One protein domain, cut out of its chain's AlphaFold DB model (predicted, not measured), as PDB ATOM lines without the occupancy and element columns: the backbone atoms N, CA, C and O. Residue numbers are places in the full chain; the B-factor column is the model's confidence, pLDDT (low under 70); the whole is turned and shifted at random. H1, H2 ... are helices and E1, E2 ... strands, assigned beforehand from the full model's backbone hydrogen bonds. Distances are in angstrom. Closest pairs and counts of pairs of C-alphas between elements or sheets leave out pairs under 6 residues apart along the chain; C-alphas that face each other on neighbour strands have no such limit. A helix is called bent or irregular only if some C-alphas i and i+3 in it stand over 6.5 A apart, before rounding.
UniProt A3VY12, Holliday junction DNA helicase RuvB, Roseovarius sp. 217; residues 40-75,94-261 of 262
ATOM      1  N   TYR A  40      -2.733  54.059  48.502       73.44
ATOM      2  CA  TYR A  40      -3.725  54.966  47.929       73.44
ATOM      3  C   TYR A  40      -4.906  54.160  47.387       73.44
ATOM      4  O   TYR A  40      -4.711  53.085  46.821       73.44
ATOM      5  N   ARG A  41      -6.128  54.679  47.541       78.00
ATOM      6  CA  ARG A  41      -7.371  54.053  47.070       78.00
ATOM      7  C   ARG A  41      -8.289  55.106  46.466       78.00
ATOM      8  O   ARG A  41      -8.577  56.121  47.096       78.00
ATOM      9  N   ILE A  42      -8.823  54.814  45.286       75.44
ATOM     10  CA  ILE A  42      -9.909  55.566  44.657       75.44
ATOM     11  C   ILE A  42     -11.044  54.605  44.286       75.44
ATOM     12  O   ILE A  42     -10.821  53.435  43.975       75.44
ATOM     13  N   GLN A  43     -12.278  55.105  44.302       76.50
ATOM     14  CA  GLN A  43     -13.471  54.368  43.885       76.50
ATOM     15  C   GLN A  43     -14.193  55.168  42.796       76.50
ATOM     16  O   GLN A  43     -14.484  56.358  42.972       76.50
ATOM     17  N   ARG A  44     -14.455  54.539  41.644       71.56
ATOM     18  CA  ARG A  44     -15.033  55.179  40.449       71.56
ATOM     19  C   ARG A  44     -15.928  54.195  39.684       71.56
ATOM     20  O   ARG A  44     -15.656  52.999  39.705       71.56
ATOM     21  N   PRO A  45     -16.990  54.644  38.991       71.94
ATOM     22  CA  PRO A  45     -17.735  53.772  38.084       71.94
ATOM     23  C   PRO A  45     -16.791  53.139  37.052       71.94
ATOM     24  O   PRO A  45     -15.935  53.835  36.506       71.94
ATOM     25  N   ALA A  46     -16.947  51.849  36.756       70.31
ATOM     26  CA  ALA A  46     -16.039  51.123  35.865       70.31
ATOM     27  C   ALA A  46     -15.907  51.775  34.474       70.31
ATOM     28  O   ALA A  46     -14.826  51.772  33.903       70.31
ATOM     29  N   GLY A  47     -16.966  52.405  33.956       69.75
ATOM     30  CA  GLY A  47     -16.951  53.161  32.696       69.75
ATOM     31  C   GLY A  47     -16.192  54.498  32.719       69.75
ATOM     32  O   GLY A  47     -16.079  55.129  31.671       69.75
ATOM     33  N   VAL A  48     -15.696  54.939  33.884       76.69
ATOM     34  CA  VAL A  48     -14.755  56.067  34.025       76.69
ATOM     35  C   VAL A  48     -13.318  55.557  33.916       76.69
ATOM     36  O   VAL A  48     -12.569  56.059  33.091       76.69
ATOM     37  N   LEU A  49     -12.969  54.506  34.672       74.56
ATOM     38  CA  LEU A  49     -11.640  53.867  34.631       74.56
ATOM     39  C   LEU A  49     -11.407  53.020  33.364       74.56
ATOM     40  O   LEU A  49     -10.276  52.666  33.051       74.56
ATOM     41  N   LEU A  50     -12.471  52.664  32.642       80.69
ATOM     42  CA  LEU A  50     -12.414  51.924  31.387       80.69
ATOM     43  C   LEU A  50     -13.393  52.516  30.371       80.69
ATOM     44  O   LEU A  50     -14.589  52.201  30.338       80.69
ATOM     45  N   LYS A  51     -12.857  53.352  29.484       79.12
ATOM     46  CA  LYS A  51     -13.591  53.904  28.345       79.12
ATOM     47  C   LYS A  51     -14.167  52.780  27.476       79.12
ATOM     48  O   LYS A  51     -13.475  51.825  27.138       79.12
ATOM     49  N   ASN A  52     -15.434  52.922  27.083       76.69
ATOM     50  CA  ASN A  52     -16.204  51.929  26.317       76.69
ATOM     51  C   ASN A  52     -16.402  50.565  27.021       76.69
ATOM     52  O   ASN A  52     -16.618  49.564  26.340       76.69
ATOM     53  N   CYS A  53     -16.367  50.519  28.360       79.44
ATOM     54  CA  CYS A  53     -16.667  49.308  29.132       79.44
ATOM     55  C   CYS A  53     -17.982  48.628  28.691       79.44
ATOM     56  O   CYS A  53     -19.049  49.251  28.645       79.44
ATOM     57  N   MET A  54     -17.894  47.331  28.392       80.50
ATOM     58  CA  MET A  54     -18.989  46.442  28.001       80.50
ATOM     59  C   MET A  54     -19.486  45.599  29.186       80.50
ATOM     60  O   MET A  54     -18.736  45.318  30.119       80.50
ATOM     61  N   GLN A  55     -20.744  45.156  29.132       75.25
ATOM     62  CA  GLN A  55     -21.402  44.381  30.196       75.25
ATOM     63  C   GLN A  55     -21.377  42.869  29.902       75.25
ATOM     64  O   GLN A  55     -21.315  42.469  28.737       75.25
ATOM     65  N   ASN A  56     -21.414  42.047  30.956       67.88
ATOM     66  CA  ASN A  56     -21.464  40.576  30.893       67.88
ATOM     67  C   ASN A  56     -22.891  40.071  30.541       67.88
ATOM     68  O   ASN A  56     -23.639  40.768  29.859       67.88
ATOM     69  N   TYR A  57     -23.237  38.847  30.962       61.66
ATOM     70  CA  TYR A  57     -24.554  38.224  30.803       61.66
ATOM     71  C   TYR A  57     -25.663  38.886  31.635       61.66
ATOM     72  O   TYR A  57     -26.752  39.107  31.113       61.66
ATOM     73  N   GLU A  58     -25.411  39.184  32.913       56.12
ATOM     74  CA  GLU A  58     -26.380  39.877  33.774       56.12
ATOM     75  C   GLU A  58     -26.209  41.403  33.712       56.12
ATOM     76  O   GLU A  58     -25.124  41.907  33.404       56.12
ATOM     77  N   ASP A  59     -27.272  42.135  34.075       53.34
ATOM     78  CA  ASP A  59     -27.321  43.601  34.205       53.34
ATOM     79  C   ASP A  59     -26.478  44.118  35.397       53.34
ATOM     80  O   ASP A  59     -26.957  44.802  36.306       53.34
ATOM     81  N   LEU A  60     -25.178  43.817  35.379       52.03
ATOM     82  CA  LEU A  60     -24.142  44.515  36.131       52.03
ATOM     83  C   LEU A  60     -23.559  45.622  35.232       52.03
ATOM     84  O   LEU A  60     -22.533  45.411  34.577       52.03
ATOM     85  N   PRO A  61     -24.189  46.813  35.146       55.25
ATOM     86  CA  PRO A  61     -23.690  47.883  34.302       55.25
ATOM     87  C   PRO A  61     -22.297  48.333  34.728       55.25
ATOM     88  O   PRO A  61     -21.997  48.427  35.916       55.25
ATOM     89  N   CYS A  62     -21.520  48.838  33.767       63.78
ATOM     90  CA  CYS A  62     -20.279  49.592  34.002       63.78
ATOM     91  C   CYS A  62     -20.471  50.919  34.784       63.78
ATOM     92  O   CYS A  62     -19.590  51.775  34.808       63.78
ATOM     93  N   LYS A  63     -21.641  51.108  35.406       57.84
ATOM     94  CA  LYS A  63     -21.937  52.113  36.432       57.84
ATOM     95  C   LYS A  63     -21.545  51.629  37.834       57.84
ATOM     96  O   LYS A  63     -21.339  52.468  38.703       57.84
ATOM     97  N   TYR A  64     -21.449  50.312  38.053       63.44
ATOM     98  CA  TYR A  64     -20.893  49.754  39.284       63.44
ATOM     99  C   TYR A  64     -19.442  50.187  39.468       63.44
ATOM    100  O   TYR A  64     -18.725  50.458  38.500       63.44
ATOM    101  N   TYR A  65     -19.031  50.286  40.727       64.75
ATOM    102  CA  TYR A  65     -17.725  50.805  41.088       64.75
ATOM    103  C   TYR A  65     -16.628  49.769  40.858       64.75
ATOM    104  O   TYR A  65     -16.656  48.690  41.448       64.75
ATOM    105  N   ALA A  66     -15.644  50.151  40.052       65.81
ATOM    106  CA  ALA A  66     -14.306  49.604  40.154       65.81
ATOM    107  C   ALA A  66     -13.510  50.452  41.161       65.81
ATOM    108  O   ALA A  66     -13.786  51.635  41.401       65.81
ATOM    109  N   TYR A  67     -12.515  49.826  41.760       74.94
ATOM    110  CA  TYR A  67     -11.538  50.453  42.628       74.94
ATOM    111  C   TYR A  67     -10.220  50.543  41.865       74.94
ATOM    112  O   TYR A  67      -9.928  49.691  41.020       74.94
ATOM    113  N   ALA A  68      -9.423  51.562  42.167       76.06
ATOM    114  CA  ALA A  68      -8.016  51.562  41.807       76.06
ATOM    115  C   ALA A  68      -7.170  51.824  43.057       76.06
ATOM    116  O   ALA A  68      -7.459  52.738  43.836       76.06
ATOM    117  N   TYR A  69      -6.165  50.981  43.264       77.50
ATOM    118  CA  TYR A  69      -5.274  50.999  44.415       77.50
ATOM    119  C   TYR A  69      -3.832  51.213  43.965       77.50
ATOM    120  O   TYR A  69      -3.423  50.704  42.923       77.50
ATOM    121  N   VAL A  70      -3.042  51.873  44.807       78.56
ATOM    122  CA  VAL A  70      -1.584  51.717  44.832       78.56
ATOM    123  C   VAL A  70      -1.229  51.132  46.188       78.56
ATOM    124  O   VAL A  70      -1.589  51.708  47.212       78.56
ATOM    125  N   LEU A  71      -0.567  49.980  46.192       69.12
ATOM    126  CA  LEU A  71      -0.188  49.241  47.395       69.12
ATOM    127  C   LEU A  71       1.321  49.016  47.392       69.12
ATOM    128  O   LEU A  71       1.900  48.708  46.346       69.12
ATOM    129  N   ARG A  72       1.957  49.106  48.561       67.75
ATOM    130  CA  ARG A  72       3.326  48.614  48.748       67.75
ATOM    131  C   ARG A  72       3.356  47.080  48.682       67.75
ATOM    132  O   ARG A  72       2.366  46.428  49.008       67.75
ATOM    133  N   ALA A  73       4.467  46.491  48.247       53.22
ATOM    134  CA  ALA A  73       4.626  45.037  48.163       53.22
ATOM    135  C   ALA A  73       4.404  44.376  49.539       53.22
ATOM    136  O   ALA A  73       4.916  44.857  50.547       53.22
ATOM    137  N   GLY A  74       3.603  43.305  49.588       49.47
ATOM    138  CA  GLY A  74       3.133  42.684  50.838       49.47
ATOM    139  C   GLY A  74       1.956  43.401  51.525       49.47
ATOM    140  O   GLY A  74       1.310  42.816  52.396       49.47
ATOM    141  N   GLY A  75       1.615  44.626  51.114       46.06
ATOM    142  CA  GLY A  75       0.448  45.356  51.601       46.06
ATOM    143  C   GLY A  75      -0.859  44.682  51.180       46.06
ATOM    144  O   GLY A  75      -1.149  44.545  49.991       46.06
ATOM    145  N   PHE A  94      10.245  37.684  49.783       25.34
ATOM    146  CA  PHE A  94      11.072  37.151  48.677       25.34
ATOM    147  C   PHE A  94      12.164  38.110  48.091       25.34
ATOM    148  O   PHE A  94      11.835  38.989  47.302       25.34
ATOM    149  N   PRO A  95      13.473  37.925  48.421       39.25
ATOM    150  CA  PRO A  95      14.626  38.440  47.614       39.25
ATOM    151  C   PRO A  95      15.899  37.511  47.646       39.25
ATOM    152  O   PRO A  95      15.948  36.577  48.437       39.25
ATOM    153  N   ILE A  96      17.014  37.591  46.890       37.94
ATOM    154  CA  ILE A  96      17.586  38.625  46.004       37.94
ATOM    155  C   ILE A  96      17.751  38.131  44.524       37.94
ATOM    156  O   ILE A  96      16.776  38.171  43.798       37.94
ATOM    157  N   PRO A  97      18.880  37.654  43.947       33.50
ATOM    158  CA  PRO A  97      19.332  38.163  42.627       33.50
ATOM    159  C   PRO A  97      18.440  37.962  41.375       33.50
ATOM    160  O   PRO A  97      18.231  38.924  40.637       33.50
ATOM    161  N   LEU A  98      17.905  36.760  41.110       36.19
ATOM    162  CA  LEU A  98      16.923  36.489  40.026       36.19
ATOM    163  C   LEU A  98      15.499  36.257  40.570       36.19
ATOM    164  O   LEU A  98      14.511  36.562  39.897       36.19
ATOM    165  N   ARG A  99      15.429  35.912  41.864       43.94
ATOM    166  CA  ARG A  99      14.302  36.132  42.790       43.94
ATOM    167  C   ARG A  99      13.858  37.618  42.840       43.94
ATOM    168  O   ARG A  99      12.810  37.888  43.400       43.94
ATOM    169  N   ASN A 100      14.602  38.529  42.187       39.56
ATOM    170  CA  ASN A 100      14.403  39.982  42.101       39.56
ATOM    171  C   ASN A 100      13.961  40.509  40.719       39.56
ATOM    172  O   ASN A 100      13.735  41.708  40.600       39.56
ATOM    173  N   ARG A 101      13.918  39.691  39.652       41.09
ATOM    174  CA  ARG A 101      13.738  40.220  38.273       41.09
ATOM    175  C   ARG A 101      12.488  39.760  37.527       41.09
ATOM    176  O   ARG A 101      12.098  40.439  36.587       41.09
ATOM    177  N   ILE A 102      11.887  38.637  37.925       39.91
ATOM    178  CA  ILE A 102      10.618  38.139  37.355       39.91
ATOM    179  C   ILE A 102       9.701  37.627  38.475       39.91
ATOM    180  O   ILE A 102       8.549  38.034  38.566       39.91
ATOM    181  N   LEU A 103      10.227  36.812  39.398       39.31
ATOM    182  CA  LEU A 103       9.445  36.236  40.503       39.31
ATOM    183  C   LEU A 103       8.799  37.230  41.505       39.31
ATOM    184  O   LEU A 103       7.710  36.901  41.976       39.31
ATOM    185  N   PRO A 104       9.372  38.403  41.867       38.28
ATOM    186  CA  PRO A 104       8.819  39.219  42.956       38.28
ATOM    187  C   PRO A 104       7.667  40.119  42.495       38.28
ATOM    188  O   PRO A 104       6.883  40.564  43.320       38.28
ATOM    189  N   GLN A 105       7.532  40.362  41.186       39.25
ATOM    190  CA  GLN A 105       6.403  41.108  40.626       39.25
ATOM    191  C   GLN A 105       5.114  40.259  40.596       39.25
ATOM    192  O   GLN A 105       4.056  40.788  40.290       39.25
ATOM    193  N   TYR A 106       5.175  38.951  40.891       40.34
ATOM    194  CA  TYR A 106       4.070  38.011  40.628       40.34
ATOM    195  C   TYR A 106       3.707  37.084  41.795       40.34
ATOM    196  O   TYR A 106       2.876  36.203  41.612       40.34
ATOM    197  N   GLU A 107       4.320  37.257  42.973       43.50
ATOM    198  CA  GLU A 107       4.019  36.497  44.206       43.50
ATOM    199  C   GLU A 107       3.965  34.956  44.032       43.50
ATOM    200  O   GLU A 107       3.338  34.253  44.821       43.50
ATOM    201  N   LEU A 108       4.712  34.399  43.059       42.06
ATOM    202  CA  LEU A 108       4.782  32.956  42.719       42.06
ATOM    203  C   LEU A 108       5.508  32.091  43.773       42.06
ATOM    204  O   LEU A 108       6.110  31.062  43.467       42.06
ATOM    205  N   ALA A 109       5.495  32.552  45.018       39.19
ATOM    206  CA  ALA A 109       6.210  32.047  46.180       39.19
ATOM    207  C   ALA A 109       5.346  31.127  47.062       39.19
ATOM    208  O   ALA A 109       5.655  30.917  48.235       39.19
ATOM    209  N   THR A 110       4.256  30.582  46.521       47.84
ATOM    210  CA  THR A 110       3.422  29.611  47.235       47.84
ATOM    211  C   THR A 110       4.111  28.244  47.295       47.84
ATOM    212  O   THR A 110       4.908  27.883  46.427       47.84
ATOM    213  N   SER A 111       3.749  27.421  48.282       52.06
ATOM    214  CA  SER A 111       4.193  26.019  48.385       52.06
ATOM    215  C   SER A 111       3.733  25.122  47.224       52.06
ATOM    216  O   SER A 111       4.120  23.956  47.164       52.06
ATOM    217  N   TYR A 112       2.902  25.644  46.320       56.66
ATOM    218  CA  TYR A 112       2.283  24.912  45.218       56.66
ATOM    219  C   TYR A 112       3.041  25.086  43.887       56.66
ATOM    220  O   TYR A 112       2.867  24.270  42.980       56.66
ATOM    221  N   CYS A 113       3.909  26.101  43.763       65.44
ATOM    222  CA  CYS A 113       4.660  26.364  42.533       65.44
ATOM    223  C   CYS A 113       6.043  25.689  42.526       65.44
ATOM    224  O   CYS A 113       6.926  26.009  43.323       65.44
ATOM    225  N   THR A 114       6.261  24.759  41.597       70.12
ATOM    226  CA  THR A 114       7.503  23.979  41.484       70.12
ATOM    227  C   THR A 114       8.502  24.597  40.498       70.12
ATOM    228  O   THR A 114       8.153  25.404  39.636       70.12
ATOM    229  N   GLN A 115       9.765  24.152  40.549       64.94
ATOM    230  CA  GLN A 115      10.776  24.523  39.546       64.94
ATOM    231  C   GLN A 115      10.393  24.092  38.118       64.94
ATOM    232  O   GLN A 115      10.794  24.744  37.154       64.94
ATOM    233  N   LEU A 116       9.608  23.017  37.967       68.56
ATOM    234  CA  LEU A 116       9.101  22.582  36.666       68.56
ATOM    235  C   LEU A 116       8.060  23.571  36.128       68.56
ATOM    236  O   LEU A 116       8.131  23.939  34.960       68.56
ATOM    237  N   ASP A 117       7.162  24.059  36.984       70.56
ATOM    238  CA  ASP A 117       6.140  25.047  36.615       70.56
ATOM    239  C   ASP A 117       6.786  26.374  36.180       70.56
ATOM    240  O   ASP A 117       6.426  26.947  35.152       70.56
ATOM    241  N   GLN A 118       7.829  26.812  36.892       66.50
ATOM    242  CA  GLN A 118       8.641  27.975  36.508       66.50
ATOM    243  C   GLN A 118       9.343  27.766  35.152       66.50
ATOM    244  O   GLN A 118       9.422  28.689  34.342       66.50
ATOM    245  N   ALA A 119       9.825  26.551  34.868       63.72
ATOM    246  CA  ALA A 119      10.426  26.212  33.578       63.72
ATOM    247  C   ALA A 119       9.395  26.095  32.437       63.72
ATOM    248  O   ALA A 119       9.755  26.335  31.285       63.72
ATOM    249  N   VAL A 120       8.135  25.753  32.732       69.38
ATOM    250  CA  VAL A 120       7.013  25.815  31.779       69.38
ATOM    251  C   VAL A 120       6.662  27.272  31.476       69.38
ATOM    252  O   VAL A 120       6.644  27.641  30.302       69.38
ATOM    253  N   LEU A 121       6.510  28.121  32.503       70.19
ATOM    254  CA  LEU A 121       6.252  29.560  32.351       70.19
ATOM    255  C   LEU A 121       7.286  30.221  31.434       70.19
ATOM    256  O   LEU A 121       6.941  30.807  30.414       70.19
ATOM    257  N   LEU A 122       8.576  30.071  31.750       67.62
ATOM    258  CA  LEU A 122       9.666  30.688  30.987       67.62
ATOM    259  C   LEU A 122       9.758  30.202  29.528       67.62
ATOM    260  O   LEU A 122      10.419  30.851  28.720       67.62
ATOM    261  N   ARG A 123       9.106  29.085  29.176       67.62
ATOM    262  CA  ARG A 123       9.002  28.578  27.798       67.62
ATOM    263  C   ARG A 123       7.753  29.067  27.058       67.62
ATOM    264  O   ARG A 123       7.764  29.027  25.831       67.62
ATOM    265  N   SER A 124       6.702  29.506  27.755       68.69
ATOM    266  CA  SER A 124       5.484  30.051  27.134       68.69
ATOM    267  C   SER A 124       5.539  31.569  26.909       68.69
ATOM    268  O   SER A 124       4.830  32.083  26.041       68.69
ATOM    269  N   LEU A 125       6.386  32.298  27.648       69.06
ATOM    270  CA  LEU A 125       6.568  33.745  27.475       69.06
ATOM    271  C   LEU A 125       7.110  34.094  26.077       69.06
ATOM    272  O   LEU A 125       8.180  33.643  25.668       69.06
ATOM    273  N   THR A 126       6.386  34.947  25.346       65.88
ATOM    274  CA  THR A 126       6.748  35.376  23.984       65.88
ATOM    275  C   THR A 126       7.268  36.815  23.985       65.88
ATOM    276  O   THR A 126       6.495  37.763  23.868       65.88
ATOM    277  N   PHE A 127       8.580  37.006  24.125       67.19
ATOM    278  CA  PHE A 127       9.206  38.333  24.243       67.19
ATOM    279  C   PHE A 127       9.243  39.123  22.922       67.19
ATOM    280  O   PHE A 127       9.650  38.598  21.880       67.19
ATOM    281  N   SER A 128       8.870  40.407  22.967       62.69
ATOM    282  CA  SER A 128       9.007  41.319  21.826       62.69
ATOM    283  C   SER A 128      10.419  41.896  21.786       62.69
ATOM    284  O   SER A 128      10.786  42.732  22.604       62.69
ATOM    285  N   LYS A 129      11.202  41.504  20.776       65.38
ATOM    286  CA  LYS A 129      12.527  42.096  20.512       65.38
ATOM    287  C   LYS A 129      12.467  43.474  19.829       65.38
ATOM    288  O   LYS A 129      13.512  44.040  19.526       65.38
ATOM    289  N   ASP A 130      11.269  44.003  19.555       69.50
ATOM    290  CA  ASP A 130      11.071  45.378  19.079       69.50
ATOM    291  C   ASP A 130      10.436  46.214  20.200       69.50
ATOM    292  O   ASP A 130       9.263  46.035  20.536       69.50
ATOM    293  N   ARG A 131      11.214  47.168  20.728       69.06
ATOM    294  CA  ARG A 131      10.840  48.124  21.790       69.06
ATOM    295  C   ARG A 131       9.745  49.124  21.394       69.06
ATOM    296  O   ARG A 131       9.465  50.060  22.134       69.06
ATOM    297  N   LYS A 132       9.129  48.969  20.222       78.50
ATOM    298  CA  LYS A 132       7.868  49.638  19.871       78.50
ATOM    299  C   LYS A 132       6.637  48.906  20.399       78.50
ATOM    300  O   LYS A 132       5.567  49.508  20.379       78.50
ATOM    301  N   TYR A 133       6.768  47.642  20.817       81.88
ATOM    302  CA  TYR A 133       5.628  46.788  21.140       81.88
ATOM    303  C   TYR A 133       5.748  46.084  22.488       81.88
ATOM    304  O   TYR A 133       6.720  45.371  22.736       81.88
ATOM    305  N   VAL A 134       4.678  46.182  23.274       83.12
ATOM    306  CA  VAL A 134       4.385  45.278  24.390       83.12
ATOM    307  C   VAL A 134       3.961  43.913  23.849       83.12
ATOM    308  O   VAL A 134       3.142  43.846  22.935       83.12
ATOM    309  N   SER A 135       4.444  42.823  24.439       84.25
ATOM    310  CA  SER A 135       3.924  41.472  24.197       84.25
ATOM    311  C   SER A 135       2.794  41.128  25.163       84.25
ATOM    312  O   SER A 135       2.982  41.232  26.371       84.25
ATOM    313  N   ALA A 136       1.676  40.594  24.664       88.25
ATOM    314  CA  ALA A 136       0.720  39.858  25.496       88.25
ATOM    315  C   ALA A 136       0.975  38.341  25.396       88.25
ATOM    316  O   ALA A 136       1.075  37.800  24.292       88.25
ATOM    317  N   SER A 137       1.087  37.653  26.536       85.19
ATOM    318  CA  SER A 137       1.239  36.189  26.633       85.19
ATOM    319  C   SER A 137       0.266  35.611  27.663       85.19
ATOM    320  O   SER A 137       0.232  36.077  28.798       85.19
ATOM    321  N   ILE A 138      -0.510  34.590  27.294       88.25
ATOM    322  CA  ILE A 138      -1.337  33.830  28.247       88.25
ATOM    323  C   ILE A 138      -0.480  32.865  29.088       88.25
ATOM    324  O   ILE A 138       0.509  32.310  28.602       88.25
ATOM    325  N   VAL A 139      -0.864  32.663  30.349       86.50
ATOM    326  CA  VAL A 139      -0.285  31.658  31.250       86.50
ATOM    327  C   VAL A 139      -0.863  30.260  30.933       86.50
ATOM    328  O   VAL A 139      -2.078  30.119  30.794       86.50
ATOM    329  N   PRO A 140      -0.026  29.211  30.780       84.56
ATOM    330  CA  PRO A 140      -0.493  27.831  30.636       84.56
ATOM    331  C   PRO A 140      -1.307  27.346  31.840       84.56
ATOM    332  O   PRO A 140      -1.003  27.661  32.988       84.56
ATOM    333  N   GLU A 141      -2.327  26.532  31.580       86.62
ATOM    334  CA  GLU A 141      -3.293  26.079  32.590       86.62
ATOM    335  C   GLU A 141      -2.641  25.258  33.702       86.62
ATOM    336  O   GLU A 141      -2.995  25.380  34.874       86.62
ATOM    337  N   GLU A 142      -1.628  24.474  33.336       82.56
ATOM    338  CA  GLU A 142      -0.870  23.601  34.232       82.56
ATOM    339  C   GLU A 142      -0.089  24.354  35.323       82.56
ATOM    340  O   GLU A 142       0.478  23.693  36.200       82.56
ATOM    341  N   ILE A 143      -0.029  25.694  35.243       82.62
ATOM    342  CA  ILE A 143       0.720  26.576  36.147       82.62
ATOM    343  C   ILE A 143      -0.080  27.777  36.691       82.62
ATOM    344  O   ILE A 143       0.477  28.569  37.451       82.62
ATOM    345  N   GLU A 144      -1.374  27.926  36.379       83.56
ATOM    346  CA  GLU A 144      -2.225  29.002  36.941       83.56
ATOM    347  C   GLU A 144      -2.334  28.915  38.485       83.56
ATOM    348  O   GLU A 144      -2.579  29.910  39.173       83.56
ATOM    349  N   HIS A 145      -2.080  27.731  39.064       79.62
ATOM    350  CA  HIS A 145      -1.997  27.510  40.517       79.62
ATOM    351  C   HIS A 145      -0.777  28.187  41.160       79.62
ATOM    352  O   HIS A 145      -0.742  28.373  42.371       79.62
ATOM    353  N   CYS A 146       0.235  28.576  40.377       73.44
ATOM    354  CA  CYS A 146       1.338  29.394  40.881       73.44
ATOM    355  C   CYS A 146       0.887  30.832  41.192       73.44
ATOM    356  O   CYS A 146       1.462  31.460  42.075       73.44
ATOM    357  N   PHE A 147      -0.122  31.340  40.473       72.88
ATOM    358  CA  PHE A 147      -0.625  32.719  40.544       72.88
ATOM    359  C   PHE A 147      -1.864  32.863  41.448       72.88
ATOM    360  O   PHE A 147      -2.525  33.898  41.422       72.88
ATOM    361  N   SER A 148      -2.248  31.820  42.194       68.94
ATOM    362  CA  SER A 148      -3.491  31.802  42.974       68.94
ATOM    363  C   SER A 148      -3.399  30.906  44.214       68.94
ATOM    364  O   SER A 148      -2.510  30.069  44.337       68.94
ATOM    365  N   GLY A 149      -4.341  31.069  45.147       65.81
ATOM    366  CA  GLY A 149      -4.464  30.232  46.349       65.81
ATOM    367  C   GLY A 149      -5.191  28.896  46.130       65.81
ATOM    368  O   GLY A 149      -5.765  28.366  47.079       65.81
ATOM    369  N   TYR A 150      -5.237  28.386  44.895       71.00
ATOM    370  CA  TYR A 150      -5.954  27.162  44.524       71.00
ATOM    371  C   TYR A 150      -4.997  26.028  44.146       71.00
ATOM    372  O   TYR A 150      -3.960  26.258  43.529       71.00
ATOM    373  N   ASP A 151      -5.399  24.787  44.425       78.06
ATOM    374  CA  ASP A 151      -4.680  23.597  43.966       78.06
ATOM    375  C   ASP A 151      -4.664  23.458  42.430       78.06
ATOM    376  O   ASP A 151      -5.588  23.865  41.714       78.06
ATOM    377  N   ARG A 152      -3.610  22.808  41.919       80.75
ATOM    378  CA  ARG A 152      -3.441  22.481  40.495       80.75
ATOM    379  C   ARG A 152      -4.622  21.655  39.976       80.75
ATOM    380  O   ARG A 152      -4.979  20.638  40.563       80.75
ATOM    381  N   GLY A 153      -5.177  22.059  38.833       79.19
ATOM    382  CA  GLY A 153      -6.335  21.400  38.217       79.19
ATOM    383  C   GLY A 153      -7.690  21.799  38.815       79.19
ATOM    384  O   GLY A 153      -8.704  21.201  38.463       79.19
ATOM    385  N   SER A 154      -7.741  22.801  39.699       81.56
ATOM    386  CA  SER A 154      -9.004  23.376  40.169       81.56
ATOM    387  C   SER A 154      -9.746  24.111  39.041       81.56
ATOM    388  O   SER A 154      -9.211  25.021  38.415       81.56
ATOM    389  N   ALA A 155     -11.032  23.798  38.868       78.44
ATOM    390  CA  ALA A 155     -11.984  24.521  38.008       78.44
ATOM    391  C   ALA A 155     -12.047  26.046  38.275       78.44
ATOM    392  O   ALA A 155     -12.460  26.846  37.429       78.44
ATOM    393  N   LYS A 156     -11.629  26.467  39.477       77.00
ATOM    394  CA  LYS A 156     -11.632  27.867  39.916       77.00
ATOM    395  C   LYS A 156     -10.352  28.633  39.583       77.00
ATOM    396  O   LYS A 156     -10.274  29.814  39.918       77.00
ATOM    397  N   LEU A 157      -9.360  27.988  38.958       79.69
ATOM    398  CA  LEU A 157      -8.116  28.648  38.566       79.69
ATOM    399  C   LEU A 157      -8.416  29.863  37.670       79.69
ATOM    400  O   LEU A 157      -9.122  29.717  36.666       79.69
ATOM    401  N   PRO A 158      -7.920  31.067  38.020       84.56
ATOM    402  CA  PRO A 158      -8.068  32.234  37.163       84.56
ATOM    403  C   PRO A 158      -7.278  32.039  35.864       84.56
ATOM    404  O   PRO A 158      -6.442  31.146  35.753       84.56
ATOM    405  N   ARG A 159      -7.534  32.904  34.879       88.44
ATOM    406  CA  ARG A 159      -6.707  33.026  33.678       88.44
ATOM    407  C   ARG A 159      -5.857  34.276  33.732       88.44
ATOM    408  O   ARG A 159      -6.401  35.377  33.837       88.44
ATOM    409  N   ASN A 160      -4.545  34.093  33.653       88.44
ATOM    410  CA  ASN A 160      -3.571  35.170  33.708       88.44
ATOM    411  C   ASN A 160      -3.036  35.509  32.312       88.44
ATOM    412  O   ASN A 160      -2.611  34.647  31.543       88.44
ATOM    413  N   TYR A 161      -3.015  36.803  32.007       90.75
ATOM    414  CA  TYR A 161      -2.469  37.364  30.778       90.75
ATOM    415  C   TYR A 161      -1.361  38.346  31.159       90.75
ATOM    416  O   TYR A 161      -1.603  39.356  31.819       90.75
ATOM    417  N   LEU A 162      -0.131  38.023  30.776       86.62
ATOM    418  CA  LEU A 162       1.081  38.753  31.123       86.62
ATOM    419  C   LEU A 162       1.405  39.763  30.020       86.62
ATOM    420  O   LEU A 162       1.461  39.402  28.841       86.62
ATOM    421  N   LEU A 163       1.608  41.023  30.407       86.81
ATOM    422  CA  LEU A 163       1.891  42.140  29.508       86.81
ATOM    423  C   LEU A 163       3.345  42.567  29.700       86.81
ATOM    424  O   LEU A 163       3.701  43.127  30.737       86.81
ATOM    425  N   MET A 164       4.183  42.249  28.714       78.50
ATOM    426  CA  MET A 164       5.640  42.336  28.810       78.50
ATOM    427  C   MET A 164       6.217  43.458  27.952       78.50
ATOM    428  O   MET A 164       5.836  43.598  26.790       78.50
ATOM    429  N   ASP A 165       7.184  44.195  28.494       77.38
ATOM    430  CA  ASP A 165       8.019  45.149  27.754       77.38
ATOM    431  C   ASP A 165       9.481  44.684  27.791       77.38
ATOM    432  O   ASP A 165      10.019  44.407  28.865       77.38
ATOM    433  N   ASP A 166      10.114  44.549  26.623       73.75
ATOM    434  CA  ASP A 166      11.405  43.862  26.438       73.75
ATOM    435  C   ASP A 166      11.380  42.453  27.100       73.75
ATOM    436  O   ASP A 166      10.635  41.572  26.658       73.75
ATOM    437  N   GLU A 167      12.111  42.249  28.203       68.94
ATOM    438  CA  GLU A 167      12.121  41.020  29.021       68.94
ATOM    439  C   GLU A 167      11.339  41.153  30.358       68.94
ATOM    440  O   GLU A 167      11.494  40.314  31.247       68.94
ATOM    441  N   LYS A 168      10.534  42.213  30.558       72.69
ATOM    442  CA  LYS A 168       9.998  42.611  31.879       72.69
ATOM    443  C   LYS A 168       8.484  42.488  32.074       72.69
ATOM    444  O   LYS A 168       7.681  42.940  31.262       72.69
ATOM    445  N   ILE A 169       8.154  41.992  33.265       77.44
ATOM    446  CA  ILE A 169       6.855  41.825  33.936       77.44
ATOM    447  C   ILE A 169       6.037  43.102  34.244       77.44
ATOM    448  O   ILE A 169       5.723  43.304  35.413       77.44
ATOM    449  N   PHE A 170       5.751  44.024  33.307       80.88
ATOM    450  CA  PHE A 170       5.165  45.329  33.699       80.88
ATOM    451  C   PHE A 170       3.692  45.272  34.147       80.88
ATOM    452  O   PHE A 170       3.296  46.084  34.987       80.88
ATOM    453  N   ALA A 171       2.871  44.356  33.617       85.56
ATOM    454  CA  ALA A 171       1.478  44.200  34.049       85.56
ATOM    455  C   ALA A 171       0.899  42.784  33.846       85.56
ATOM    456  O   ALA A 171       1.466  41.916  33.176       85.56
ATOM    457  N   ARG A 172      -0.261  42.554  34.465       88.88
ATOM    458  CA  ARG A 172      -1.050  41.319  34.493       88.88
ATOM    459  C   ARG A 172      -2.524  41.668  34.340       88.88
ATOM    460  O   ARG A 172      -3.013  42.535  35.057       88.88
ATOM    461  N   VAL A 173      -3.254  40.967  33.483       90.50
ATOM    462  CA  VAL A 173      -4.716  40.880  33.596       90.50
ATOM    463  C   VAL A 173      -5.033  39.502  34.161       90.50
ATOM    464  O   VAL A 173      -4.691  38.496  33.546       90.50
ATOM    465  N   GLU A 174      -5.643  39.449  35.339       88.69
ATOM    466  CA  GLU A 174      -6.159  38.216  35.943       88.69
ATOM    467  C   GLU A 174      -7.675  38.181  35.730       88.69
ATOM    468  O   GLU A 174      -8.337  39.186  35.975       88.69
ATOM    469  N   CYS A 175      -8.237  37.059  35.271       86.00
ATOM    470  CA  CYS A 175      -9.676  36.913  35.044       86.00
ATOM    471  C   CYS A 175     -10.243  35.621  35.640       86.00
ATOM    472  O   CYS A 175      -9.736  34.534  35.373       86.00
ATOM    473  N   SER A 176     -11.373  35.706  36.335       83.94
ATOM    474  CA  SER A 176     -12.081  34.537  36.875       83.94
ATOM    475  C   SER A 176     -12.743  33.668  35.785       83.94
ATOM    476  O   SER A 176     -12.908  34.071  34.622       83.94
ATOM    477  N   THR A 177     -13.097  32.430  36.140       84.38
ATOM    478  CA  THR A 177     -13.850  31.482  35.298       84.38
ATOM    479  C   THR A 177     -15.342  31.503  35.642       84.38
ATOM    480  O   THR A 177     -15.721  31.873  36.751       84.38
ATOM    481  N   LEU A 178     -16.193  31.060  34.706       78.38
ATOM    482  CA  LEU A 178     -17.628  30.831  34.961       78.38
ATOM    483  C   LEU A 178     -17.863  29.771  36.054       78.38
ATOM    484  O   LEU A 178     -18.860  29.806  36.765       78.38
ATOM    485  N   GLU A 179     -16.917  28.841  36.197       78.38
ATOM    486  CA  GLU A 179     -16.911  27.783  37.212       78.38
ATOM    487  C   GLU A 179     -16.471  28.299  38.600       78.38
ATOM    488  O   GLU A 179     -16.766  27.674  39.620       78.38
ATOM    489  N   ALA A 180     -15.806  29.462  38.660       78.50
ATOM    490  CA  ALA A 180     -15.527  30.183  39.899       78.50
ATOM    491  C   ALA A 180     -16.695  31.093  40.315       78.50
ATOM    492  O   ALA A 180     -17.086  31.067  41.484       78.50
ATOM    493  N   VAL A 181     -17.239  31.893  39.385       76.44
ATOM    494  CA  VAL A 181     -18.332  32.854  39.633       76.44
ATOM    495  C   VAL A 181     -19.263  33.005  38.411       76.44
ATOM    496  O   VAL A 181     -18.769  33.040  37.284       76.44
ATOM    497  N   PRO A 182     -20.592  33.192  38.590       72.38
ATOM    498  CA  PRO A 182     -21.535  33.340  37.469       72.38
ATOM    499  C   PRO A 182     -21.266  34.550  36.560       72.38
ATOM    500  O   PRO A 182     -21.441  34.471  35.347       72.38
ATOM    501  N   ASN A 183     -20.801  35.663  37.139       74.69
ATOM    502  CA  ASN A 183     -20.385  36.861  36.412       74.69
ATOM    503  C   ASN A 183     -18.860  37.008  36.491       74.69
ATOM    504  O   ASN A 183     -18.368  37.688  37.393       74.69
ATOM    505  N   PRO A 184     -18.089  36.391  35.580       81.50
ATOM    506  CA  PRO A 184     -16.640  36.448  35.636       81.50
ATOM    507  C   PRO A 184     -16.135  37.865  35.372       81.50
ATOM    508  O   PRO A 184     -16.583  38.570  34.460       81.50
ATOM    509  N   THR A 185     -15.172  38.272  36.179       85.31
ATOM    510  CA  THR A 185     -14.529  39.584  36.161       85.31
ATOM    511  C   THR A 185     -13.040  39.460  35.866       85.31
ATOM    512  O   THR A 185     -12.457  38.383  36.009       85.31
ATOM    513  N   CYS A 186     -12.429  40.570  35.459       86.06
ATOM    514  CA  CYS A 186     -10.987  40.728  35.340       86.06
ATOM    515  C   CYS A 186     -10.481  41.880  36.215       86.06
ATOM    516  O   CYS A 186     -11.177  42.882  36.389       86.06
ATOM    517  N   GLN A 187      -9.243  41.767  36.686       86.62
ATOM    518  CA  GLN A 187      -8.489  42.823  37.352       86.62
ATOM    519  C   GLN A 187      -7.185  43.079  36.592       86.62
ATOM    520  O   GLN A 187      -6.460  42.144  36.250       86.62
ATOM    521  N   LEU A 188      -6.880  44.351  36.337       87.38
ATOM    522  CA  LEU A 188      -5.591  44.785  35.809       87.38
ATOM    523  C   LEU A 188      -4.663  45.075  36.994       87.38
ATOM    524  O   LEU A 188      -4.983  45.905  37.836       87.38
ATOM    525  N   THR A 189      -3.527  44.386  37.068       84.56
ATOM    526  CA  THR A 189      -2.467  44.641  38.052       84.56
ATOM    527  C   THR A 189      -1.212  45.118  37.327       84.56
ATOM    528  O   THR A 189      -0.797  44.476  36.366       84.56
ATOM    529  N   ALA A 190      -0.596  46.216  37.754       85.19
ATOM    530  CA  ALA A 190       0.633  46.745  37.165       85.19
ATOM    531  C   ALA A 190       1.747  46.897  38.200       85.19
ATOM    532  O   ALA A 190       1.490  47.114  39.383       85.19
ATOM    533  N   TYR A 191       2.989  46.791  37.737       81.94
ATOM    534  CA  TYR A 191       4.164  46.637  38.586       81.94
ATOM    535  C   TYR A 191       5.218  47.693  38.229       81.94
ATOM    536  O   TYR A 191       5.989  47.506  37.281       81.94
ATOM    537  N   PRO A 192       5.268  48.816  38.974       78.56
ATOM    538  CA  PRO A 192       6.359  49.781  38.910       78.56
ATOM    539  C   PRO A 192       7.746  49.122  38.933       78.56
ATOM    540  O   PRO A 192       7.971  48.076  39.542       78.56
ATOM    541  N   SER A 193       8.701  49.755  38.256       71.12
ATOM    542  CA  SER A 193      10.026  49.209  37.933       71.12
ATOM    543  C   SER A 193      10.935  48.953  39.137       71.12
ATOM    544  O   SER A 193      11.958  48.290  38.974       71.12
ATOM    545  N   SER A 194      10.583  49.460  40.320       66.56
ATOM    546  CA  SER A 194      11.247  49.143  41.585       66.56
ATOM    547  C   SER A 194      10.815  47.798  42.177       66.56
ATOM    548  O   SER A 194      11.565  47.222  42.956       66.56
ATOM    549  N   GLY A 195       9.626  47.288  41.832       62.62
ATOM    550  CA  GLY A 195       9.028  46.100  42.455       62.62
ATOM    551  C   GLY A 195       8.479  46.325  43.872       62.62
ATOM    552  O   GLY A 195       7.793  45.454  44.393       62.62
ATOM    553  N   ASN A 196       8.711  47.498  44.474       64.56
ATOM    554  CA  ASN A 196       8.253  47.841  45.827       64.56
ATOM    555  C   ASN A 196       6.746  48.139  45.909       64.56
ATOM    556  O   ASN A 196       6.223  48.319  47.006       64.56
ATOM    557  N   PHE A 197       6.051  48.207  44.771       71.06
ATOM    558  CA  PHE A 197       4.643  48.577  44.671       71.06
ATOM    559  C   PHE A 197       3.913  47.723  43.638       71.06
ATOM    560  O   PHE A 197       4.520  47.207  42.695       71.06
ATOM    561  N   ARG A 198       2.588  47.669  43.766       79.81
ATOM    562  CA  ARG A 198       1.671  47.254  42.705       79.81
ATOM    563  C   ARG A 198       0.475  48.197  42.616       79.81
ATOM    564  O   ARG A 198       0.084  48.832  43.594       79.81
ATOM    565  N   ILE A 199      -0.083  48.283  41.419       80.12
ATOM    566  CA  ILE A 199      -1.263  49.074  41.081       80.12
ATOM    567  C   ILE A 199      -2.367  48.091  40.711       80.12
ATOM    568  O   ILE A 199      -2.185  47.334  39.765       80.12
ATOM    569  N   GLU A 200      -3.488  48.080  41.424       83.31
ATOM    570  CA  GLU A 200      -4.612  47.169  41.161       83.31
ATOM    571  C   GLU A 200      -5.829  47.967  40.699       83.31
ATOM    572  O   GLU A 200      -6.263  48.865  41.411       83.31
ATOM    573  N   ILE A 201      -6.384  47.655  39.525       84.25
ATOM    574  CA  ILE A 201      -7.518  48.363  38.913       84.25
ATOM    575  C   ILE A 201      -8.593  47.341  38.517       84.25
ATOM    576  O   ILE A 201      -8.373  46.492  37.645       84.25
ATOM    577  N   GLY A 202      -9.765  47.414  39.150       83.88
ATOM    578  CA  GLY A 202     -10.876  46.488  38.918       83.88
ATOM    579  C   GLY A 202     -11.873  46.408  40.086       83.88
ATOM    580  O   GLY A 202     -11.816  47.220  41.007       83.88
ATOM    581  N   PRO A 203     -12.812  45.446  40.073       81.62
ATOM    582  CA  PRO A 203     -13.042  44.467  39.014       81.62
ATOM    583  C   PRO A 203     -13.770  45.065  37.798       81.62
ATOM    584  O   PRO A 203     -14.625  45.939  37.924       81.62
ATOM    585  N   PHE A 204     -13.478  44.535  36.613       83.50
ATOM    586  CA  PHE A 204     -14.172  44.832  35.355       83.50
ATOM    587  C   PHE A 204     -14.920  43.592  34.838       83.50
ATOM    588  O   PHE A 204     -14.442  42.479  35.053       83.50
ATOM    589  N   PRO A 205     -16.043  43.719  34.102       84.62
ATOM    590  CA  PRO A 205     -16.694  42.571  33.456       84.62
ATOM    591  C   PRO A 205     -15.744  41.877  32.461       84.62
ATOM    592  O   PRO A 205     -15.128  42.562  31.641       84.62
ATOM    593  N   LYS A 206     -15.608  40.540  32.493       85.88
ATOM    594  CA  LYS A 206     -14.609  39.791  31.695       85.88
ATOM    595  C   LYS A 206     -14.730  39.974  30.181       85.88
ATOM    596  O   LYS A 206     -13.724  39.874  29.488       85.88
ATOM    597  N   ARG A 207     -15.905  40.353  29.666       87.31
ATOM    598  CA  ARG A 207     -16.090  40.765  28.258       87.31
ATOM    599  C   ARG A 207     -15.167  41.917  27.820       87.31
ATOM    600  O   ARG A 207     -15.016  42.162  26.631       87.31
ATOM    601  N   ASN A 208     -14.556  42.631  28.764       88.38
ATOM    602  CA  ASN A 208     -13.582  43.687  28.502       88.38
ATOM    603  C   ASN A 208     -12.132  43.198  28.370       88.38
ATOM    604  O   ASN A 208     -11.265  44.035  28.142       88.38
ATOM    605  N   LEU A 209     -11.847  41.898  28.510       91.56
ATOM    606  CA  LEU A 209     -10.497  41.318  28.482       91.56
ATOM    607  C   LEU A 209      -9.625  41.883  27.350       91.56
ATOM    608  O   LEU A 209      -8.542  42.409  27.617       91.56
ATOM    609  N   ARG A 210     -10.103  41.858  26.101       91.81
ATOM    610  CA  ARG A 210      -9.350  42.390  24.955       91.81
ATOM    611  C   ARG A 210      -9.145  43.910  25.016       91.81
ATOM    612  O   ARG A 210      -8.096  44.392  24.597       91.81
ATOM    613  N   ILE A 211     -10.086  44.675  25.581       91.06
ATOM    614  CA  ILE A 211      -9.928  46.127  25.802       91.06
ATOM    615  C   ILE A 211      -8.889  46.390  26.902       91.06
ATOM    616  O   ILE A 211      -8.016  47.236  26.707       91.06
ATOM    617  N   LEU A 212      -8.943  45.649  28.014       91.31
ATOM    618  CA  LEU A 212      -7.991  45.742  29.123       91.31
ATOM    619  C   LEU A 212      -6.567  45.431  28.660       91.31
ATOM    620  O   LEU A 212      -5.666  46.210  28.938       91.31
ATOM    621  N   ILE A 213      -6.366  44.347  27.904       92.38
ATOM    622  CA  ILE A 213      -5.054  43.982  27.349       92.38
ATOM    623  C   ILE A 213      -4.527  45.070  26.409       92.38
ATOM    624  O   ILE A 213      -3.392  45.508  26.569       92.38
ATOM    625  N   LEU A 214      -5.338  45.532  25.451       91.56
ATOM    626  CA  LEU A 214      -4.894  46.491  24.431       91.56
ATOM    627  C   LEU A 214      -4.663  47.912  24.970       91.56
ATOM    628  O   LEU A 214      -3.880  48.652  24.382       91.56
ATOM    629  N   ASN A 215      -5.329  48.302  26.063       91.12
ATOM    630  CA  ASN A 215      -5.269  49.660  26.617       91.12
ATOM    631  C   ASN A 215      -4.645  49.727  28.021       91.12
ATOM    632  O   ASN A 215      -4.642  50.806  28.608       91.12
ATOM    633  N   ALA A 216      -4.106  48.623  28.557       90.94
ATOM    634  CA  ALA A 216      -3.598  48.520  29.930       90.94
ATOM    635  C   ALA A 216      -2.744  49.723  30.345       90.94
ATOM    636  O   ALA A 216      -3.030  50.376  31.341       90.94
ATOM    637  N   GLN A 217      -1.736  50.061  29.537       89.00
ATOM    638  CA  GLN A 217      -0.858  51.204  29.778       89.00
ATOM    639  C   GLN A 217      -1.607  52.537  29.898       89.00
ATOM    640  O   GLN A 217      -1.222  53.358  30.724       89.00
ATOM    641  N   LEU A 218      -2.619  52.779  29.059       89.19
ATOM    642  CA  LEU A 218      -3.391  54.022  29.101       89.19
ATOM    643  C   LEU A 218      -4.215  54.076  30.387       89.19
ATOM    644  O   LEU A 218      -4.136  55.069  31.088       89.19
ATOM    645  N   ILE A 219      -4.881  52.978  30.752       89.94
ATOM    646  CA  ILE A 219      -5.662  52.857  31.995       89.94
ATOM    647  C   ILE A 219      -4.773  53.079  33.234       89.94
ATOM    648  O   ILE A 219      -5.152  53.797  34.154       89.94
ATOM    649  N   ILE A 220      -3.571  52.489  33.252       89.69
ATOM    650  CA  ILE A 220      -2.604  52.656  34.348       89.69
ATOM    651  C   ILE A 220      -2.084  54.098  34.397       89.69
ATOM    652  O   ILE A 220      -1.982  54.662  35.480       89.69
ATOM    653  N   GLN A 221      -1.769  54.702  33.246       89.50
ATOM    654  CA  GLN A 221      -1.272  56.076  33.201       89.50
ATOM    655  C   GLN A 221      -2.353  57.086  33.595       89.50
ATOM    656  O   GLN A 221      -2.079  57.949  34.414       89.50
ATOM    657  N   GLU A 222      -3.570  56.958  33.063       88.00
ATOM    658  CA  GLU A 222      -4.710  57.820  33.397       88.00
ATOM    659  C   GLU A 222      -5.027  57.745  34.901       88.00
ATOM    660  O   GLU A 222      -5.287  58.772  35.517       88.00
ATOM    661  N   PHE A 223      -4.901  56.566  35.527       87.94
ATOM    662  CA  PHE A 223      -4.993  56.441  36.984       87.94
ATOM    663  C   PHE A 223      -3.830  57.119  37.728       87.94
ATOM    664  O   PHE A 223      -4.086  57.842  38.685       87.94
ATOM    665  N   ILE A 224      -2.573  56.917  37.307       87.81
ATOM    666  CA  ILE A 224      -1.392  57.565  37.915       87.81
ATOM    667  C   ILE A 224      -1.495  59.094  37.825       87.81
ATOM    668  O   ILE A 224      -1.234  59.776  38.813       87.81
ATOM    669  N   ASP A 225      -1.920  59.620  36.675       87.50
ATOM    670  CA  ASP A 225      -2.097  61.053  36.416       87.50
ATOM    671  C   ASP A 225      -3.293  61.649  37.202       87.50
ATOM    672  O   ASP A 225      -3.338  62.860  37.423       87.50
ATOM    673  N   GLU A 226      -4.252  60.822  37.651       84.75
ATOM    674  CA  GLU A 226      -5.355  61.216  38.548       84.75
ATOM    675  C   GLU A 226      -4.981  61.217  40.046       84.75
ATOM    676  O   GLU A 226      -5.744  61.769  40.848       84.75
ATOM    677  N   VAL A 227      -3.850  60.627  40.465       82.75
ATOM    678  CA  VAL A 227      -3.468  60.582  41.891       82.75
ATOM    679  C   VAL A 227      -3.036  61.982  42.368       82.75
ATOM    680  O   VAL A 227      -2.042  62.517  41.885       82.75
ATOM    681  N   PRO A 228      -3.734  62.598  43.346       79.62
ATOM    682  CA  PRO A 228      -3.500  63.988  43.750       79.62
ATOM    683  C   PRO A 228      -2.418  64.143  44.832       79.62
ATOM    684  O   PRO A 228      -2.252  65.232  45.379       79.62
ATOM    685  N   ILE A 229      -1.740  63.050  45.194       77.94
ATOM    686  CA  ILE A 229      -0.657  63.011  46.181       77.94
ATOM    687  C   ILE A 229       0.647  62.625  45.489       77.94
ATOM    688  O   ILE A 229       0.645  61.849  44.538       77.94
ATOM    689  N   GLU A 230       1.760  63.167  45.975       83.12
ATOM    690  CA  GLU A 230       3.087  62.813  45.478       83.12
ATOM    691  C   GLU A 230       3.415  61.354  45.837       83.12
ATOM    692  O   GLU A 230       3.111  60.881  46.935       83.12
ATOM    693  N   PHE A 231       3.999  60.623  44.886       84.00
ATOM    694  CA  PHE A 231       4.432  59.247  45.109       84.00
ATOM    695  C   PHE A 231       5.784  59.210  45.844       84.00
ATOM    696  O   PHE A 231       6.604  60.102  45.633       84.00
ATOM    697  N   PRO A 232       6.065  58.173  46.659       83.25
ATOM    698  CA  PRO A 232       7.373  57.998  47.290       83.25
ATOM    699  C   PRO A 232       8.519  57.899  46.271       83.25
ATOM    700  O   PRO A 232       8.329  57.351  45.187       83.25
ATOM    701  N   ASP A 233       9.733  58.312  46.652       82.94
ATOM    702  CA  ASP A 233      10.939  58.249  45.799       82.94
ATOM    703  C   ASP A 233      11.241  56.841  45.236       82.94
ATOM    704  O   ASP A 233      11.894  56.705  44.197       82.94
ATOM    705  N   ASP A 234      10.786  55.771  45.903       78.19
ATOM    706  CA  ASP A 234      10.942  54.386  45.448       78.19
ATOM    707  C   ASP A 234       9.812  53.894  44.517       78.19
ATOM    708  O   ASP A 234       9.840  52.745  44.064       78.19
ATOM    709  N   PHE A 235       8.838  54.739  44.167       81.00
ATOM    710  CA  PHE A 235       7.830  54.473  43.139       81.00
ATOM    711  C   PHE A 235       8.349  54.899  41.756       81.00
ATOM    712  O   PHE A 235       8.327  56.068  41.380       81.00
ATOM    713  N   VAL A 236       8.803  53.931  40.955       80.50
ATOM    714  CA  VAL A 236       9.378  54.201  39.625       80.50
ATOM    715  C   VAL A 236       8.481  53.635  38.525       80.50
ATOM    716  O   VAL A 236       8.645  52.488  38.107       80.50
ATOM    717  N   TRP A 237       7.530  54.420  38.022       85.06
ATOM    718  CA  TRP A 237       6.750  54.034  36.841       85.06
ATOM    719  C   TRP A 237       7.511  54.358  35.545       85.06
ATOM    720  O   TRP A 237       7.666  55.517  35.167       85.06
ATOM    721  N   THR A 238       7.979  53.322  34.844       76.88
ATOM    722  CA  THR A 238       8.516  53.462  33.481       76.88
ATOM    723  C   THR A 238       7.379  53.205  32.500       76.88
ATOM    724  O   THR A 238       6.923  52.069  32.397       76.88
ATOM    725  N   GLN A 239       6.914  54.239  31.792       78.69
ATOM    726  CA  GLN A 239       5.835  54.102  30.808       78.69
ATOM    727  C   GLN A 239       6.287  53.198  29.630       78.69
ATOM    728  O   GLN A 239       7.236  53.572  28.938       78.69
ATOM    729  N   PRO A 240       5.622  52.052  29.371       74.75
ATOM    730  CA  PRO A 240       6.006  51.115  28.307       74.75
ATOM    731  C   PRO A 240       5.568  51.593  26.898       74.75
ATOM    732  O   PRO A 240       5.033  52.699  26.744       74.75
ATOM    733  N   PRO A 241       5.796  50.806  25.829       76.69
ATOM    734  CA  PRO A 241       5.342  51.138  24.476       76.69
ATOM    735  C   PRO A 241       3.822  50.983  24.278       76.69
ATOM    736  O   PRO A 241       3.273  49.894  24.424       76.69
ATOM    737  N   ARG A 242       3.148  52.051  23.813       80.00
ATOM    738  CA  ARG A 242       1.672  52.124  23.647       80.00
ATOM    739  C   ARG A 242       1.046  51.130  22.658       80.00
ATOM    740  O   ARG A 242      -0.175  51.107  22.532       80.00
ATOM    741  N   LEU A 243       1.839  50.364  21.911       83.44
ATOM    742  CA  LEU A 243       1.337  49.397  20.936       83.44
ATOM    743  C   LEU A 243       1.435  47.986  21.517       83.44
ATOM    744  O   LEU A 243       2.527  47.453  21.698       83.44
ATOM    745  N   VAL A 244       0.296  47.352  21.773       83.56
ATOM    746  CA  VAL A 244       0.255  45.963  22.243       83.56
ATOM    747  C   VAL A 244       0.230  45.014  21.047       83.56
ATOM    748  O   VAL A 244      -0.651  45.086  20.191       83.56
ATOM    749  N   ARG A 245       1.196  44.097  21.001       84.69
ATOM    750  CA  ARG A 245       1.255  42.965  20.079       84.69
ATOM    751  C   ARG A 245       0.821  41.698  20.812       84.69
ATOM    752  O   ARG A 245       1.538  41.161  21.654       84.69
ATOM    753  N   ILE A 246      -0.348  41.195  20.444       82.94
ATOM    754  CA  ILE A 246      -0.857  39.902  20.906       82.94
ATOM    755  C   ILE A 246      -0.271  38.803  19.999       82.94
ATOM    756  O   ILE A 246      -0.169  38.989  18.783       82.94
ATOM    757  N   SER A 247       0.181  37.681  20.570       78.88
ATOM    758  CA  SER A 247       0.592  36.508  19.782       78.88
ATOM    759  C   SER A 247      -0.633  35.754  19.255       78.88
ATOM    760  O   SER A 247      -1.667  35.749  19.911       78.88
ATOM    761  N   GLU A 248      -0.532  35.086  18.102       78.62
ATOM    762  CA  GLU A 248      -1.662  34.359  17.488       78.62
ATOM    763  C   GLU A 248      -2.319  33.362  18.462       78.62
ATOM    764  O   GLU A 248      -3.536  33.359  18.627       78.62
ATOM    765  N   THR A 249      -1.508  32.613  19.216       75.50
ATOM    766  CA  THR A 249      -1.963  31.723  20.296       75.50
ATOM    767  C   THR A 249      -2.758  32.462  21.379       75.50
ATOM    768  O   THR A 249      -3.787  31.964  21.835       75.50
ATOM    769  N   SER A 250      -2.310  33.655  21.785       80.75
ATOM    770  CA  SER A 250      -3.004  34.468  22.793       80.75
ATOM    771  C   SER A 250      -4.279  35.099  22.232       80.75
ATOM    772  O   SER A 250      -5.275  35.163  22.941       80.75
ATOM    773  N   GLU A 251      -4.291  35.509  20.962       85.44
ATOM    774  CA  GLU A 251      -5.468  36.072  20.286       85.44
ATOM    775  C   GLU A 251      -6.583  35.023  20.154       85.44
ATOM    776  O   GLU A 251      -7.746  35.309  20.447       85.44
ATOM    777  N   ILE A 252      -6.225  33.780  19.804       82.94
ATOM    778  CA  ILE A 252      -7.141  32.630  19.802       82.94
ATOM    779  C   ILE A 252      -7.653  32.353  21.224       82.94
ATOM    780  O   ILE A 252      -8.856  32.192  21.423       82.94
ATOM    781  N   ALA A 253      -6.775  32.346  22.232       79.50
ATOM    782  CA  ALA A 253      -7.165  32.078  23.617       79.50
ATOM    783  C   ALA A 253      -8.070  33.173  24.219       79.50
ATOM    784  O   ALA A 253      -9.011  32.854  24.950       79.50
ATOM    785  N   ILE A 254      -7.835  34.448  23.889       83.62
ATOM    786  CA  ILE A 254      -8.721  35.575  24.224       83.62
ATOM    787  C   ILE A 254     -10.066  35.399  23.512       83.62
ATOM    788  O   ILE A 254     -11.101  35.408  24.174       83.62
ATOM    789  N   SER A 255     -10.060  35.135  22.202       84.19
ATOM    790  CA  SER A 255     -11.281  34.944  21.406       84.19
ATOM    791  C   SER A 255     -12.162  33.812  21.946       84.19
ATOM    792  O   SER A 255     -13.363  34.001  22.111       84.19
ATOM    793  N   LEU A 256     -11.574  32.663  22.304       81.56
ATOM    794  CA  LEU A 256     -12.285  31.541  22.934       81.56
ATOM    795  C   LEU A 256     -12.770  31.873  24.358       81.56
ATOM    796  O   LEU A 256     -13.812  31.380  24.791       81.56
ATOM    797  N   SER A 257     -12.038  32.718  25.090       76.50
ATOM    798  CA  SER A 257     -12.431  33.190  26.427       76.50
ATOM    799  C   SER A 257     -13.580  34.204  26.392       76.50
ATOM    800  O   SER A 257     -14.316  34.298  27.371       76.50
ATOM    801  N   GLU A 258     -13.740  34.934  25.286       78.12
ATOM    802  CA  GLU A 258     -14.847  35.865  25.025       78.12
ATOM    803  C   GLU A 258     -16.022  35.195  24.282       78.12
ATOM    804  O   GLU A 258     -17.165  35.625  24.416       78.12
ATOM    805  N   GLU A 259     -15.791  34.114  23.529       72.38
ATOM    806  CA  GLU A 259     -16.853  33.305  22.916       72.38
ATOM    807  C   GLU A 259     -17.627  32.477  23.946       72.38
ATOM    808  O   GLU A 259     -18.848  32.396  23.857       72.38
ATOM    809  N   LYS A 260     -16.953  31.988  24.993       69.25
ATOM    810  CA  LYS A 260     -17.598  31.433  26.197       69.25
ATOM    811  C   LYS A 260     -18.362  32.483  27.038       69.25
ATOM    812  O   LYS A 260     -18.761  32.163  28.150       69.25
ATOM    813  N   LEU A 261     -18.525  33.719  26.550       60.50
ATOM    814  CA  LEU A 261     -19.316  34.803  27.157       60.50
ATOM    815  C   LEU A 261     -20.415  35.332  26.205       60.50
ATOM    816  O   LEU A 261     -20.808  36.500  26.290       60.50
TER     817      LEU A 261
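Overview. This is residues 40 to 75 and 94 to 261 of the 262 residues of the protein "Holliday junction DNA helicase RuvB" of Roseovarius sp. 217 (UniProt A3VY12). A single sheet of eight strands, strongly twisted and curled like part of a barrel but open between its edge strands E1 and E8, wraps round H4a, the first arm of the bent helix H4, while the second arm, H4b, turns away and covers the part of the same face near E7, E2 and E6. H5 packs on H4a and crosses E3, H3 grazes the sheet near E4 with H2 packed on it, and residues 227 to 242 make a long link from H4b to edge strand E8. The printed part has 204 residues with five named helices and eight named strands, in the order E1 H1 E2 H2 E3 H3 E4 E5 E6 E7 H4 E8 H5. The sheet is mixed, in the order E1, E2, E7, E6, E5, E4, E3, E8, and the class is mixed, helices and strands. The whole is compact and rounded, with a radius of gyration of the C-alphas of 16.3 A and spans of 45 by 42 by 33 A.

Along the chain. E1, residues 40 to 45, begins at C-alpha 40 (-3.725, 54.966, 47.929). H1 is residues 46 to 49, and E2, residues 65 to 72, is 22.5 A long. H2, residues 115 to 124, measures 14.6 A. E3 is residues 133 to 138; H3, residues 141 to 147, is irregular, with C-alphas 142 and 145 7.5 A apart. E4, residues 159 to 165, is 20.0 A long, E5, residues 168 to 175, 20.7 A, E6, residues 185 to 190, 16.8 A, and E7, residues 197 to 205, 24.8 A. H4, residues 206 to 226, was assigned as one helix by its hydrogen bonds but is bent: C-alphas 214 and 217 are 8.2 A apart. Its arms are H4a, residues 206 to 214, itself irregular with C-alphas 207 and 210 7.7 A apart, and H4b, residues 217 to 226, which begins at C-alpha 217 (-0.858, 51.204, 29.778). E8 is residues 243 to 246. H5, residues 248 to 259, is 16.2 A long and ends at C-alpha 259 (-16.853, 33.305, 22.916).

Arrangement. E1 and E2 are antiparallel, with N 42 and O 68 at 2.9 A, within hydrogen-bond range. E2 and E7 are antiparallel, with N 69 and O 200 at 2.8 A. E4, E5, E6 and E7 form a meander, each strand the antiparallel neighbour of the one before; N 188 and O 201 are 2.9 A apart, N 174 and O 187 3.0 A, and N 161 and O 173 2.8 A. E3 is antiparallel to E4, with N 137 and O 162 at 2.9 A, and parallel to E8, with N 245 and O 134 at 2.8 A. H4a and H4b are on one face of the sheet, in two layers, helices over a sheet; their lines are about perpendicular, at 90 degrees. The closest C-alphas of H4a and E6 are those of Thr 185 and Lys 206, 4.5 A apart. H1 is on the same face as H4b. H5, with residues 254 to 258 alone, touches H4a at a shallow tilt of 27 degrees, opposite ways; the closest C-alphas are those of Arg 207 and Glu 258, 6.0 A apart. H2, not on the sheet, touches H3, closest at the C-alphas of Asp 117 and Ile 143, 5.7 A apart. Every O i to N i+4 pair is within hydrogen-bond range in H4b and H5, against 5 of 6 in H2, 3 of 5 in H4a and 0 of 3 in H3, where 3 of 4 O i to N i+3 pairs are; H1 is too short for such a pair.

Size, cuts and confidence. The two C-alphas farthest apart are those of Asp 59 and Pro 97, at 47.7 A. Residues 76 to 93 are not printed, and C-alphas 75 and 94 are 13.7 A apart across this cut, in the link from E2 to H2. The links H1 to E2, H3 to E4 and H4 to E8 are long. The mean pLDDT of the printed part is 74.2, and 60 residues are under 70, among them residues 56 to 66, 94 to 113 and 122 to 131.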